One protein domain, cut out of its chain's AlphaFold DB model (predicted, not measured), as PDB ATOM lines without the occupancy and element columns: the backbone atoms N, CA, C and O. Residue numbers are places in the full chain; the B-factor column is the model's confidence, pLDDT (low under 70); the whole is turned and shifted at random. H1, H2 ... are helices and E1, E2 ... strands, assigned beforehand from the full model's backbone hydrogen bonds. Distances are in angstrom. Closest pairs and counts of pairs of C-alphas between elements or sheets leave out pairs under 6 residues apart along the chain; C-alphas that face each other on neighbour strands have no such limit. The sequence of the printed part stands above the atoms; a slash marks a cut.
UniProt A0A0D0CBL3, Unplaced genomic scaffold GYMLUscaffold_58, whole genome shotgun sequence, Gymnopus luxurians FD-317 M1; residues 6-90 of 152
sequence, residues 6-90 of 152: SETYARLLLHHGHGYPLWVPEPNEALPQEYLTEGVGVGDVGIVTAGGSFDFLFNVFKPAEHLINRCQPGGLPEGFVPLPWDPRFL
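This is residues 6 to 90 of the 152 residues of an uncharacterized protein of Gymnopus luxurians FD-317 M1 (UniProt A0A0D0CBL3). With little regular structure, a hairpin of E1 and E2 lies between H1 at one end and H2 and H3 at the other. The 85 printed residues, 32 of them in named elements, run H1, H2, E1, E2, H3, class mixed. The whole is only just compact, close to loose: radius of gyration of the C-alphas 14.1 A, spans 39 by 32 by 25 A.

H1, residues 6 to 16, is apart from the others. H2, residues 33 to 38, only just touches H3, residues 67 to 70: 3 pairs of C-alphas within 8 A, Tyr 35 and Ile 68 closest at 6.3 A. E1, residues 44 to 48, and E2, residues 54 to 59, form an antiparallel hairpin; N 47 and O 55, 2.9 A, are within hydrogen-bond range. H2 has every O i to N i+4 pair within range, H1 5 of 7.

H1, 16.4 A long, begins at C-alpha 6 (15.659, -39.210, -27.551); H3 ends at C-alpha 70 (38.233, -22.068, -36.351).

The printed part has no cut. The H1 to H2 link is long. Residue 73 has pLDDT under 70.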
ATOM      1  N   SER A   6      14.451 -39.802 -28.135       93.62
ATOM      2  CA  SER A   6      15.659 -39.210 -27.551       93.62
ATOM      3  C   SER A   6      15.432 -38.693 -26.129       93.62
ATOM      4  O   SER A   6      16.212 -39.002 -25.231       93.62
ATOM      5  N   GLU A   7      14.331 -37.984 -25.874       93.12
ATOM      6  CA  GLU A   7      13.968 -37.516 -24.533       93.12
ATOM      7  C   GLU A   7      13.690 -38.692 -23.587       93.12
ATOM      8  O   GLU A   7      14.107 -38.692 -22.428       93.12
ATOM      9  N   THR A   8      12.994 -39.723 -24.077       93.38
ATOM     10  CA  THR A   8      12.727 -40.930 -23.286       93.38
ATOM     11  C   THR A   8      14.022 -41.655 -22.937       93.38
ATOM     12  O   THR A   8      14.209 -42.010 -21.775       93.38
ATOM     13  N   TYR A   9      14.914 -41.823 -23.909       94.81
ATOM     14  CA  TYR A   9      16.223 -42.436 -23.737       94.81
ATOM     15  C   TYR A   9      17.066 -41.690 -22.700       94.81
ATOM     16  O   TYR A   9      17.472 -42.281 -21.697       94.81
ATOM     17  N   ALA A  10      17.233 -40.375 -22.885       95.00
ATOM     18  CA  ALA A  10      17.997 -39.535 -21.976       95.00
ATOM     19  C   ALA A  10      17.423 -39.605 -20.555       95.00
ATOM     20  O   ALA A  10      18.132 -39.947 -19.612       95.00
ATOM     21  N   ARG A  11      16.113 -39.384 -20.391       93.88
ATOM     22  CA  ARG A  11      15.453 -39.408 -19.076       93.88
ATOM     23  C   ARG A  11      15.617 -40.746 -18.358       93.88
ATOM     24  O   ARG A  11      15.810 -40.764 -17.144       93.88
ATOM     25  N   LEU A  12      15.499 -41.858 -19.082       95.19
ATOM     26  CA  LEU A  12      15.560 -43.189 -18.489       95.19
ATOM     27  C   LEU A  12      16.978 -43.622 -18.107       95.19
ATOM     28  O   LEU A  12      17.098 -44.456 -17.218       95.19
ATOM     29  N   LEU A  13      18.027 -43.069 -18.720       95.50
ATOM     30  CA  LEU A  13      19.415 -43.403 -18.379       95.50
ATOM     31  C   LEU A  13      20.089 -42.362 -17.468       95.50
ATOM     32  O   LEU A  13      21.034 -42.703 -16.757       95.50
ATOM     33  N   LEU A  14      19.578 -41.126 -17.406       94.31
ATOM     34  CA  LEU A  14      20.166 -40.026 -16.623       94.31
ATOM     35  C   LEU A  14      20.313 -40.354 -15.128       94.31
ATOM     36  O   LEU A  14      21.230 -39.870 -14.467       94.31
ATOM     37  N   HIS A  15      19.442 -41.209 -14.585       91.12
ATOM     38  CA  HIS A  15      19.473 -41.579 -13.167       91.12
ATOM     39  C   HIS A  15      20.738 -42.342 -12.746       91.12
ATOM     40  O   HIS A  15      20.955 -42.514 -11.548       91.12
ATOM     41  N   HIS A  16      21.525 -42.868 -13.692       91.38
ATOM     42  CA  HIS A  16      22.796 -43.535 -13.395       91.38
ATOM     43  C   HIS A  16      23.918 -42.549 -13.052       91.38
ATOM     44  O   HIS A  16      24.912 -42.946 -12.453       91.38
ATOM     45  N   GLY A  17      23.767 -41.264 -13.394       90.62
ATOM     46  CA  GLY A  17      24.755 -40.236 -13.061       90.62
ATOM     47  C   GLY A  17      26.059 -40.328 -13.861       90.62
ATOM     48  O   GLY A  17      27.077 -39.811 -13.415       90.62
ATOM     49  N   HIS A  18      26.046 -40.969 -15.033       89.31
ATOM     50  CA  HIS A  18      27.219 -41.122 -15.910       89.31
ATOM     51  C   HIS A  18      27.391 -39.977 -16.926       89.31
ATOM     52  O   HIS A  18      28.157 -40.103 -17.873       89.31
ATOM     53  N   GLY A  19      26.666 -38.871 -16.748       90.00
ATOM     54  CA  GLY A  19      26.561 -37.790 -17.729       90.00
ATOM     55  C   GLY A  19      25.234 -37.818 -18.487       90.00
ATOM     56  O   GLY A  19      24.288 -38.503 -18.088       90.00
ATOM     57  N   TYR A  20      25.146 -37.025 -19.557       93.06
ATOM     58  CA  TYR A  20      23.939 -36.915 -20.374       93.06
ATOM     59  C   TYR A  20      23.929 -37.984 -21.485       93.06
ATOM     60  O   TYR A  20      24.860 -38.008 -22.289       93.06
ATOM     61  N   PRO A  21      22.902 -38.849 -21.586       93.00
ATOM     62  CA  PRO A  21      22.833 -39.870 -22.631       93.00
ATOM     63  C   PRO A  21      22.397 -39.254 -23.966       93.00
ATOM     64  O   PRO A  21      21.264 -38.781 -24.089       93.00
ATOM     65  N   LEU A  22      23.274 -39.279 -24.972       92.50
ATOM     66  CA  LEU A  22      22.943 -38.864 -26.339       92.50
ATOM     67  C   LEU A  22      22.260 -40.006 -27.097       92.50
ATOM     68  O   LEU A  22      22.679 -41.156 -27.003       92.50
ATOM     69  N   TRP A  23      21.205 -39.680 -27.844       93.44
ATOM     70  CA  TRP A  23      20.482 -40.654 -28.671       93.44
ATOM     71  C   TRP A  23      21.207 -40.922 -29.991       93.44
ATOM     72  O   TRP A  23      21.223 -42.054 -30.460       93.44
ATOM     73  N   VAL A  24      21.810 -39.876 -30.560       92.00
ATOM     74  CA  VAL A  24      22.671 -39.941 -31.743       92.00
ATOM     75  C   VAL A  24      24.036 -39.408 -31.310       92.00
ATOM     76  O   VAL A  24      24.238 -38.191 -31.313       92.00
ATOM     77  N   PRO A  25      24.923 -40.275 -30.795       88.31
ATOM     78  CA  PRO A  25      26.223 -39.853 -30.283       88.31
ATOM     79  C   PRO A  25      27.209 -39.454 -31.389       88.31
ATOM     80  O   PRO A  25      28.212 -38.812 -31.089       88.31
ATOM     81  N   GLU A  26      26.956 -39.834 -32.643       89.00
ATOM     82  CA  GLU A  26      27.843 -39.546 -33.763       89.00
ATOM     83  C   GLU A  26      27.951 -38.031 -34.026       89.00
ATOM     84  O   GLU A  26      26.933 -37.327 -34.041       89.00
ATOM     85  N   PRO A  27      29.171 -37.512 -34.257       86.94
ATOM     86  CA  PRO A  27      29.358 -36.112 -34.603       86.94
ATOM     87  C   PRO A  27      28.758 -35.805 -35.980       86.94
ATOM     88  O   PRO A  27      28.668 -36.660 -36.859       86.94
ATOM     89  N   ASN A  28      28.379 -34.545 -36.185       85.69
ATOM     90  CA  ASN A  28      27.896 -34.074 -37.479       85.69
ATOM     91  C   ASN A  28      29.008 -34.180 -38.539       85.69
ATOM     92  O   ASN A  28      30.053 -33.553 -38.387       85.69
ATOM     93  N   GLU A  29      28.753 -34.904 -39.632       87.62
ATOM     94  CA  GLU A  29      29.691 -35.132 -40.747       87.62
ATOM     95  C   GLU A  29      30.191 -33.845 -41.430       87.62
ATOM     96  O   GLU A  29      31.202 -33.866 -42.126       87.62
ATOM     97  N   ALA A  30      29.505 -32.716 -41.233       86.56
ATOM     98  CA  ALA A  30      29.946 -31.410 -41.720       86.56
ATOM     99  C   ALA A  30      31.107 -30.807 -40.902       86.56
ATOM    100  O   ALA A  30      31.657 -29.774 -41.294       86.56
ATOM    101  N   LEU A  31      31.461 -31.403 -39.759       87.62
ATOM    102  CA  LEU A  31      32.570 -30.956 -38.918       87.62
ATOM    103  C   LEU A  31      33.930 -31.355 -39.519       87.62
ATOM    104  O   LEU A  31      34.011 -32.266 -40.344       87.62
ATOM    105  N   PRO A  32      35.027 -30.682 -39.122       88.00
ATOM    106  CA  PRO A  32      36.367 -31.011 -39.605       88.00
ATOM    107  C   PRO A  32      36.754 -32.455 -39.304       88.00
ATOM    108  O   PRO A  32      36.383 -32.998 -38.263       88.00
ATOM    109  N   GLN A  33      37.580 -33.042 -40.171       89.94
ATOM    110  CA  GLN A  33      38.043 -34.423 -40.031       89.94
ATOM    111  C   GLN A  33      38.715 -34.684 -38.676       89.94
ATOM    112  O   GLN A  33      38.568 -35.769 -38.116       89.94
ATOM    113  N   GLU A  34      39.427 -33.694 -38.134       88.19
ATOM    114  CA  GLU A  34      40.034 -33.768 -36.807       88.19
ATOM    115  C   GLU A  34      38.976 -34.004 -35.722       88.19
ATOM    116  O   GLU A  34      39.142 -34.888 -34.887       88.19
ATOM    117  N   TYR A  35      37.850 -33.286 -35.782       90.38
ATOM    118  CA  TYR A  35      36.747 -33.464 -34.837       90.38
ATOM    119  C   TYR A  35      35.994 -34.776 -35.075       90.38
ATOM    120  O   TYR A  35      35.615 -35.444 -34.122       90.38
ATOM    121  N   LEU A  36      35.804 -35.192 -36.330       90.50
ATOM    122  CA  LEU A  36      35.172 -36.481 -36.639       90.50
ATOM    123  C   LEU A  36      35.985 -37.674 -36.120       90.50
ATOM    124  O   LEU A  36      35.414 -38.707 -35.786       90.50
ATOM    125  N   THR A  37      37.310 -37.529 -36.066       88.44
ATOM    126  CA  THR A  37      38.221 -38.574 -35.581       88.44
ATOM    127  C   THR A  37      38.279 -38.610 -34.053       88.44
ATOM    128  O   THR A  37      38.295 -39.694 -33.481       88.44
ATOM    129  N   GLU A  38      38.315 -37.446 -33.395       86.38
ATOM    130  CA  GLU A  38      38.360 -37.345 -31.926       86.38
ATOM    131  C   GLU A  38      36.979 -37.550 -31.273       86.38
ATOM    132  O   GLU A  38      36.888 -38.085 -30.170       86.38
ATOM    133  N   GLY A  39      35.903 -37.155 -31.955       88.50
ATOM    134  CA  GLY A  39      34.546 -37.134 -31.418       88.50
ATOM    135  C   GLY A  39      34.319 -36.007 -30.405       88.50
ATOM    136  O   GLY A  39      35.062 -35.027 -30.343       88.50
ATOM    137  N   VAL A  40      33.255 -36.145 -29.609       89.69
ATOM    138  CA  VAL A  40      32.935 -35.190 -28.538       89.69
ATOM    139  C   VAL A  40      33.995 -35.268 -27.443       89.69
ATOM    140  O   VAL A  40      34.218 -36.326 -26.854       89.69
ATOM    141  N   GLY A  41      34.615 -34.131 -27.140       89.31
ATOM    142  CA  GLY A  41      35.722 -34.019 -26.199       89.31
ATOM    143  C   GLY A  41      35.397 -33.211 -24.944       89.31
ATOM    144  O   GLY A  41      34.423 -32.460 -24.854       89.31
ATOM    145  N   VAL A  42      36.267 -33.327 -23.938       91.38
ATOM    146  CA  VAL A  42      36.159 -32.501 -22.730       91.38
ATOM    147  C   VAL A  42      36.382 -31.028 -23.082       91.38
ATOM    148  O   VAL A  42      37.360 -30.667 -23.736       91.38
ATOM    149  N   GLY A  43      35.479 -30.174 -22.600       93.50
ATOM    150  CA  GLY A  43      35.485 -28.738 -22.879       93.50
ATOM    151  C   GLY A  43      34.656 -28.329 -24.089       93.50
ATOM    152  O   GLY A  43      34.543 -27.130 -24.343       93.50
ATOM    153  N   ASP A  44      34.065 -29.283 -24.805       93.75
ATOM    154  CA  ASP A  44      33.137 -28.974 -25.880       93.75
ATOM    155  C   ASP A  44      31.891 -28.273 -25.338       93.75
ATOM    156  O   ASP A  44      31.246 -28.703 -24.380       93.75
ATOM    157  N   VAL A  45      31.548 -27.176 -25.997       94.06
ATOM    158  CA  VAL A  45      30.299 -26.446 -25.841       94.06
ATOM    159  C   VAL A  45      29.452 -26.779 -27.051       94.06
ATOM    160  O   VAL A  45      29.935 -26.736 -28.182       94.06
ATOM    161  N   GLY A  46      28.186 -27.105 -26.823       92.44
ATOM    162  CA  GLY A  46      27.275 -27.477 -27.893       92.44
ATOM    163  C   GLY A  46      25.821 -27.486 -27.457       92.44
ATOM    164  O   GLY A  46      25.496 -27.207 -26.300       92.44
ATOM    165  N   ILE A  47      24.942 -27.803 -28.404       92.88
ATOM    166  CA  ILE A  47      23.494 -27.866 -28.207       92.88
ATOM    167  C   ILE A  47      23.046 -29.319 -28.345       92.88
ATOM    168  O   ILE A  47      23.292 -29.957 -29.364       92.88
ATOM    169  N   VAL A  48      22.336 -29.839 -27.343       93.38
ATOM    170  CA  VAL A  48      21.624 -31.114 -27.494       93.38
ATOM    171  C   VAL A  48      20.346 -30.855 -28.283       93.38
ATOM    172  O   VAL A  48      19.458 -30.132 -27.827       93.38
ATOM    173  N   THR A  49      20.255 -31.424 -29.482       92.12
ATOM    174  CA  THR A  49      19.124 -31.188 -30.383       92.12
ATOM    175  C   THR A  49      17.889 -31.970 -29.941       92.12
ATOM    176  O   THR A  49      17.972 -32.960 -29.214       92.12
ATOM    177  N   ALA A  50      16.708 -31.589 -30.440       90.75
ATOM    178  CA  ALA A  50      15.489 -32.369 -30.214       90.75
ATOM    179  C   ALA A  50      15.590 -33.804 -30.779       90.75
ATOM    180  O   ALA A  50      14.949 -34.716 -30.257       90.75
ATOM    181  N   GLY A  51      16.414 -34.010 -31.816       90.31
ATOM    182  CA  GLY A  51      16.743 -35.329 -32.365       90.31
ATOM    183  C   GLY A  51      17.666 -36.159 -31.466       90.31
ATOM    184  O   GLY A  51      17.775 -37.364 -31.661       90.31
ATOM    185  N   GLY A  52      18.263 -35.541 -30.442       92.06
ATOM    186  CA  GLY A  52      19.167 -36.179 -29.489       92.06
ATOM    187  C   GLY A  52      20.616 -36.296 -29.964       92.06
ATOM    188  O   GLY A  52      21.358 -37.090 -29.386       92.06
ATOM    189  N   SER A  53      20.992 -35.518 -30.984       92.62
ATOM    190  CA  SER A  53      22.381 -35.279 -31.400       92.62
ATOM    191  C   SER A  53      23.024 -34.173 -30.563       92.62
ATOM    192  O   SER A  53      22.323 -33.430 -29.866       92.62
ATOM    193  N   PHE A  54      24.343 -34.030 -30.669       93.25
ATOM    194  CA  PHE A  54      25.097 -32.920 -30.092       93.25
ATOM    195  C   PHE A  54      25.692 -32.034 -31.195       93.25
ATOM    196  O   PHE A  54      26.606 -32.443 -31.909       93.25
ATOM    197  N   ASP A  55      25.174 -30.813 -31.320       91.19
ATOM    198  CA  ASP A  55      25.678 -29.809 -32.257       91.19
ATOM    199  C   ASP A  55      26.832 -29.043 -31.607       91.19
ATOM    200  O   ASP A  55      26.625 -28.189 -30.740       91.19
ATOM    201  N   PHE A  56      28.054 -29.371 -32.016       92.12
ATOM    202  CA  PHE A  56      29.283 -28.763 -31.514       92.12
ATOM    203  C   PHE A  56      29.408 -27.279 -31.909       92.12
ATOM    204  O   PHE A  56      29.249 -26.932 -33.079       92.12
ATOM    205  N   LEU A  57      29.766 -26.420 -30.946       92.12
ATOM    206  CA  LEU A  57      29.934 -24.972 -31.128       92.12
ATOM    207  C   LEU A  57      31.362 -24.466 -30.935       92.12
ATOM    208  O   LEU A  57      31.745 -23.535 -31.617       92.12
ATOM    209  N   PHE A  58      32.126 -24.956 -29.962       93.75
ATOM    210  CA  PHE A  58      33.562 -24.675 -29.783       93.75
ATOM    211  C   PHE A  58      34.067 -25.428 -28.552       93.75
ATOM    212  O   PHE A  58      33.281 -25.838 -27.702       93.75
ATOM    213  N   ASN A  59      35.380 -25.579 -28.417       94.44
ATOM    214  CA  ASN A  59      36.006 -26.131 -27.226       94.44
ATOM    215  C   ASN A  59      36.646 -25.009 -26.393       94.44
ATOM    216  O   ASN A  59      37.464 -24.234 -26.897       94.44
ATOM    217  N   VAL A  60      36.299 -24.935 -25.106       95.75
ATOM    218  CA  VAL A  60      36.757 -23.867 -24.196       95.75
ATOM    219  C   VAL A  60      38.259 -23.894 -23.911       95.75
ATOM    220  O   VAL A  60      38.808 -22.881 -23.495       95.75
ATOM    221  N   PHE A  61      38.931 -25.028 -24.107       95.00
ATOM    222  CA  PHE A  61      40.357 -25.199 -23.818       95.00
ATOM    223  C   PHE A  61      41.251 -24.969 -25.037       95.00
ATOM    224  O   PHE A  61      42.472 -24.873 -24.909       95.00
ATOM    225  N   LYS A  62      40.666 -24.902 -26.237       93.06
ATOM    226  CA  LYS A  62      41.411 -24.711 -27.481       93.06
ATOM    227  C   LYS A  62      41.480 -23.216 -27.829       93.06
ATOM    228  O   LYS A  62      40.484 -22.510 -27.677       93.06
ATOM    229  N   PRO A  63      42.629 -22.704 -28.303       93.94
ATOM    230  CA  PRO A  63      42.731 -21.318 -28.753       93.94
ATOM    231  C   PRO A  63      41.904 -21.082 -30.024       93.94
ATOM    232  O   PRO A  63      41.496 -22.032 -30.697       93.94
ATOM    233  N   ALA A  64      41.666 -19.816 -30.366       92.25
ATOM    234  CA  ALA A  64      40.820 -19.444 -31.499       92.25
ATOM    235  C   ALA A  64      41.356 -19.941 -32.850       92.25
ATOM    236  O   ALA A  64      40.598 -20.255 -33.765       92.25
ATOM    237  N   GLU A  65      42.675 -20.059 -32.959       90.94
ATOM    238  CA  GLU A  65      43.387 -20.482 -34.160       90.94
ATOM    239  C   GLU A  65      43.392 -22.007 -34.340       90.94
ATOM    240  O   GLU A  65      43.763 -22.499 -35.410       90.94
ATOM    241  N   HIS A  66      42.991 -22.763 -33.310       91.06
ATOM    242  CA  HIS A  66      42.918 -24.218 -33.370       91.06
ATOM    243  C   HIS A  66      41.864 -24.660 -34.388       91.06
ATOM    244  O   HIS A  66      40.773 -24.095 -34.437       91.06
ATOM    245  N   LEU A  67      42.158 -25.714 -35.156       88.31
ATOM    246  CA  LEU A  67      41.302 -26.198 -36.250       88.31
ATOM    247  C   LEU A  67      39.849 -26.411 -35.807       88.31
ATOM    248  O   LEU A  67      38.937 -25.850 -36.406       88.31
ATOM    249  N   ILE A  68      39.665 -27.118 -34.690       88.81
ATOM    250  CA  ILE A  68      38.355 -27.379 -34.075       88.81
ATOM    251  C   ILE A  68      37.537 -26.092 -33.831       88.81
ATOM    252  O   ILE A  68      36.357 -26.051 -34.163       88.81
ATOM    253  N   ASN A  69      38.146 -25.025 -33.303       92.25
ATOM    254  CA  ASN A  69      37.431 -23.777 -32.998       92.25
ATOM    255  C   ASN A  69      37.273 -22.869 -34.222       92.25
ATOM    256  O   ASN A  69      36.290 -22.141 -34.337       92.25
ATOM    257  N   ARG A  70      38.227 -22.915 -35.155       85.88
ATOM    258  CA  ARG A  70      38.233 -22.068 -36.351       85.88
ATOM    259  C   ARG A  70      37.149 -22.450 -37.360       85.88
ATOM    260  O   ARG A  70      36.730 -21.611 -38.148       85.88
ATOM    261  N   CYS A  71      36.709 -23.704 -37.357       74.00
ATOM    262  CA  CYS A  71      35.742 -24.224 -38.324       74.00
ATOM    263  C   CYS A  71      34.279 -23.907 -37.988       74.00
ATOM    264  O   CYS A  71      33.376 -24.425 -38.640       74.00
ATOM    265  N   GLN A  72      34.042 -23.054 -36.992       73.19
ATOM    266  CA  GLN A  72      32.713 -22.771 -36.478       73.19
ATOM    267  C   GLN A  72      31.954 -21.738 -37.318       73.19
ATOM    268  O   GLN A  72      32.415 -20.596 -37.459       73.19
ATOM    269  N   PRO A  73      30.775 -22.094 -37.867       67.19
ATOM    270  CA  PRO A  73      29.923 -21.146 -38.570       67.19
ATOM    271  C   PRO A  73      29.410 -20.084 -37.586       67.19
ATOM    272  O   PRO A  73      28.564 -20.361 -36.745       67.19
ATOM    273  N   GLY A  74      29.933 -18.859 -37.684       74.44
ATOM    274  CA  GLY A  74      29.592 -17.746 -36.784       74.44
ATOM    275  C   GLY A  74      30.745 -17.263 -35.901       74.44
ATOM    276  O   GLY A  74      30.635 -16.190 -35.312       74.44
ATOM    277  N   GLY A  75      31.869 -17.985 -35.883       83.88
ATOM    278  CA  GLY A  75      33.042 -17.631 -35.086       83.88
ATOM    279  C   GLY A  75      32.849 -17.861 -33.585       83.88
ATOM    280  O   GLY A  75      31.852 -18.419 -33.133       83.88
ATOM    281  N   LEU A  76      33.846 -17.448 -32.806       93.56
ATOM    282  CA  LEU A  76      33.824 -17.555 -31.348       93.56
ATOM    283  C   LEU A  76      33.147 -16.329 -30.721       93.56
ATOM    284  O   LEU A  76      33.102 -15.272 -31.356       93.56
ATOM    285  N   PRO A  77      32.664 -16.434 -29.468       92.25
ATOM    286  CA  PRO A  77      32.185 -15.275 -28.724       92.25
ATOM    287  C   PRO A  77      33.210 -14.135 -28.714       92.25
ATOM    288  O   PRO A  77      34.421 -14.367 -28.650       92.25
ATOM    289  N   GLU A  78      32.729 -12.892 -28.750       92.56
ATOM    290  CA  GLU A  78      33.602 -11.720 -28.689       92.56
ATOM    291  C   GLU A  78      34.452 -11.746 -27.411       92.56
ATOM    292  O   GLU A  78      33.945 -11.970 -26.310       92.56
ATOM    293  N   GLY A  79      35.764 -11.546 -27.564       93.56
ATOM    294  CA  GLY A  79      36.704 -11.607 -26.446       93.56
ATOM    295  C   GLY A  79      36.956 -13.018 -25.906       93.56
ATOM    296  O   GLY A  79      37.400 -13.142 -24.767       93.56
ATOM    297  N   PHE A  80      36.684 -14.076 -26.683       95.12
ATOM    298  CA  PHE A  80      37.006 -15.447 -26.288       95.12
ATOM    299  C   PHE A  80      38.484 -15.587 -25.899       95.12
ATOM    300  O   PHE A  80      39.389 -15.298 -26.683       95.12
ATOM    301  N   VAL A  81      38.712 -16.088 -24.685       95.81
ATOM    302  CA  VAL A  81      40.026 -16.476 -24.174       95.81
ATOM    303  C   VAL A  81      39.924 -17.935 -23.726       95.81
ATOM    304  O   VAL A  81      39.033 -18.245 -22.931       95.81
ATOM    305  N   PRO A  82      40.800 -18.834 -24.212       95.94
ATOM    306  CA  PRO A  82      40.758 -20.232 -23.818       95.94
ATOM    307  C   PRO A  82      41.039 -20.393 -22.322       95.94
ATOM    308  O   PRO A  82      41.892 -19.710 -21.747       95.94
ATOM    309  N   LEU A  83      40.335 -21.332 -21.697       95.19
ATOM    310  CA  LEU A  83      40.581 -21.718 -20.316       95.19
ATOM    311  C   LEU A  83      41.888 -22.519 -20.212       95.19
ATOM    312  O   LEU A  83      42.217 -23.283 -21.125       95.19
ATOM    313  N   PRO A  84      42.633 -22.392 -19.099       93.38
ATOM    314  CA  PRO A  84      43.793 -23.236 -18.864       93.38
ATOM    315  C   PRO A  84      43.355 -24.700 -18.769       93.38
ATOM    316  O   PRO A  84      42.435 -25.041 -18.025       93.38
ATOM    317  N   TRP A  85      44.038 -25.564 -19.515       90.94
ATOM    318  CA  TRP A  85      43.811 -27.002 -19.498       90.94
ATOM    319  C   TRP A  85      44.923 -27.718 -18.743       90.94
ATOM    320  O   TRP A  85      46.106 -27.517 -19.021       90.94
ATOM    321  N   ASP A  86      44.530 -28.587 -17.820       89.44
ATOM    322  CA  ASP A  86      45.428 -29.514 -17.147       89.44
ATOM    323  C   ASP A  86      44.783 -30.909 -17.159       89.44
ATOM    324  O   ASP A  86      43.762 -31.115 -16.492       89.44
ATOM    325  N   PRO A  87      45.363 -31.883 -17.885       84.25
ATOM    326  CA  PRO A  87      44.833 -33.242 -17.960       84.25
ATOM    327  C   PRO A  87      44.686 -33.909 -16.590       84.25
ATOM    328  O   PRO A  87      43.881 -34.820 -16.434       84.25
ATOM    329  N   ARG A  88      45.437 -33.454 -15.577       86.81
ATOM    330  CA  ARG A  88      45.379 -33.994 -14.210       86.81
ATOM    331  C   ARG A  88      44.045 -33.724 -13.512       86.81
ATOM    332  O   ARG A  88      43.777 -34.344 -12.487       86.81
ATOM    333  N   PHE A  89      43.214 -32.823 -14.040       82.50
ATOM    334  CA  PHE A  89      41.855 -32.616 -13.541       82.50
ATOM    335  C   PHE A  89      40.872 -33.694 -14.003       82.50
ATOM    336  O   PHE A  89      39.780 -33.795 -13.444       82.50
ATOM    337  N   LEU A  90      41.244 -34.518 -14.984       85.19
ATOM    338  CA  LEU A  90      40.410 -35.625 -15.425       85.19
ATOM    339  C   LEU A  90      40.528 -36.802 -14.465       85.19
ATOM    340  O   LEU A  90      41.596 -37.388 -14.287       85.19
TER     341      LEU A  90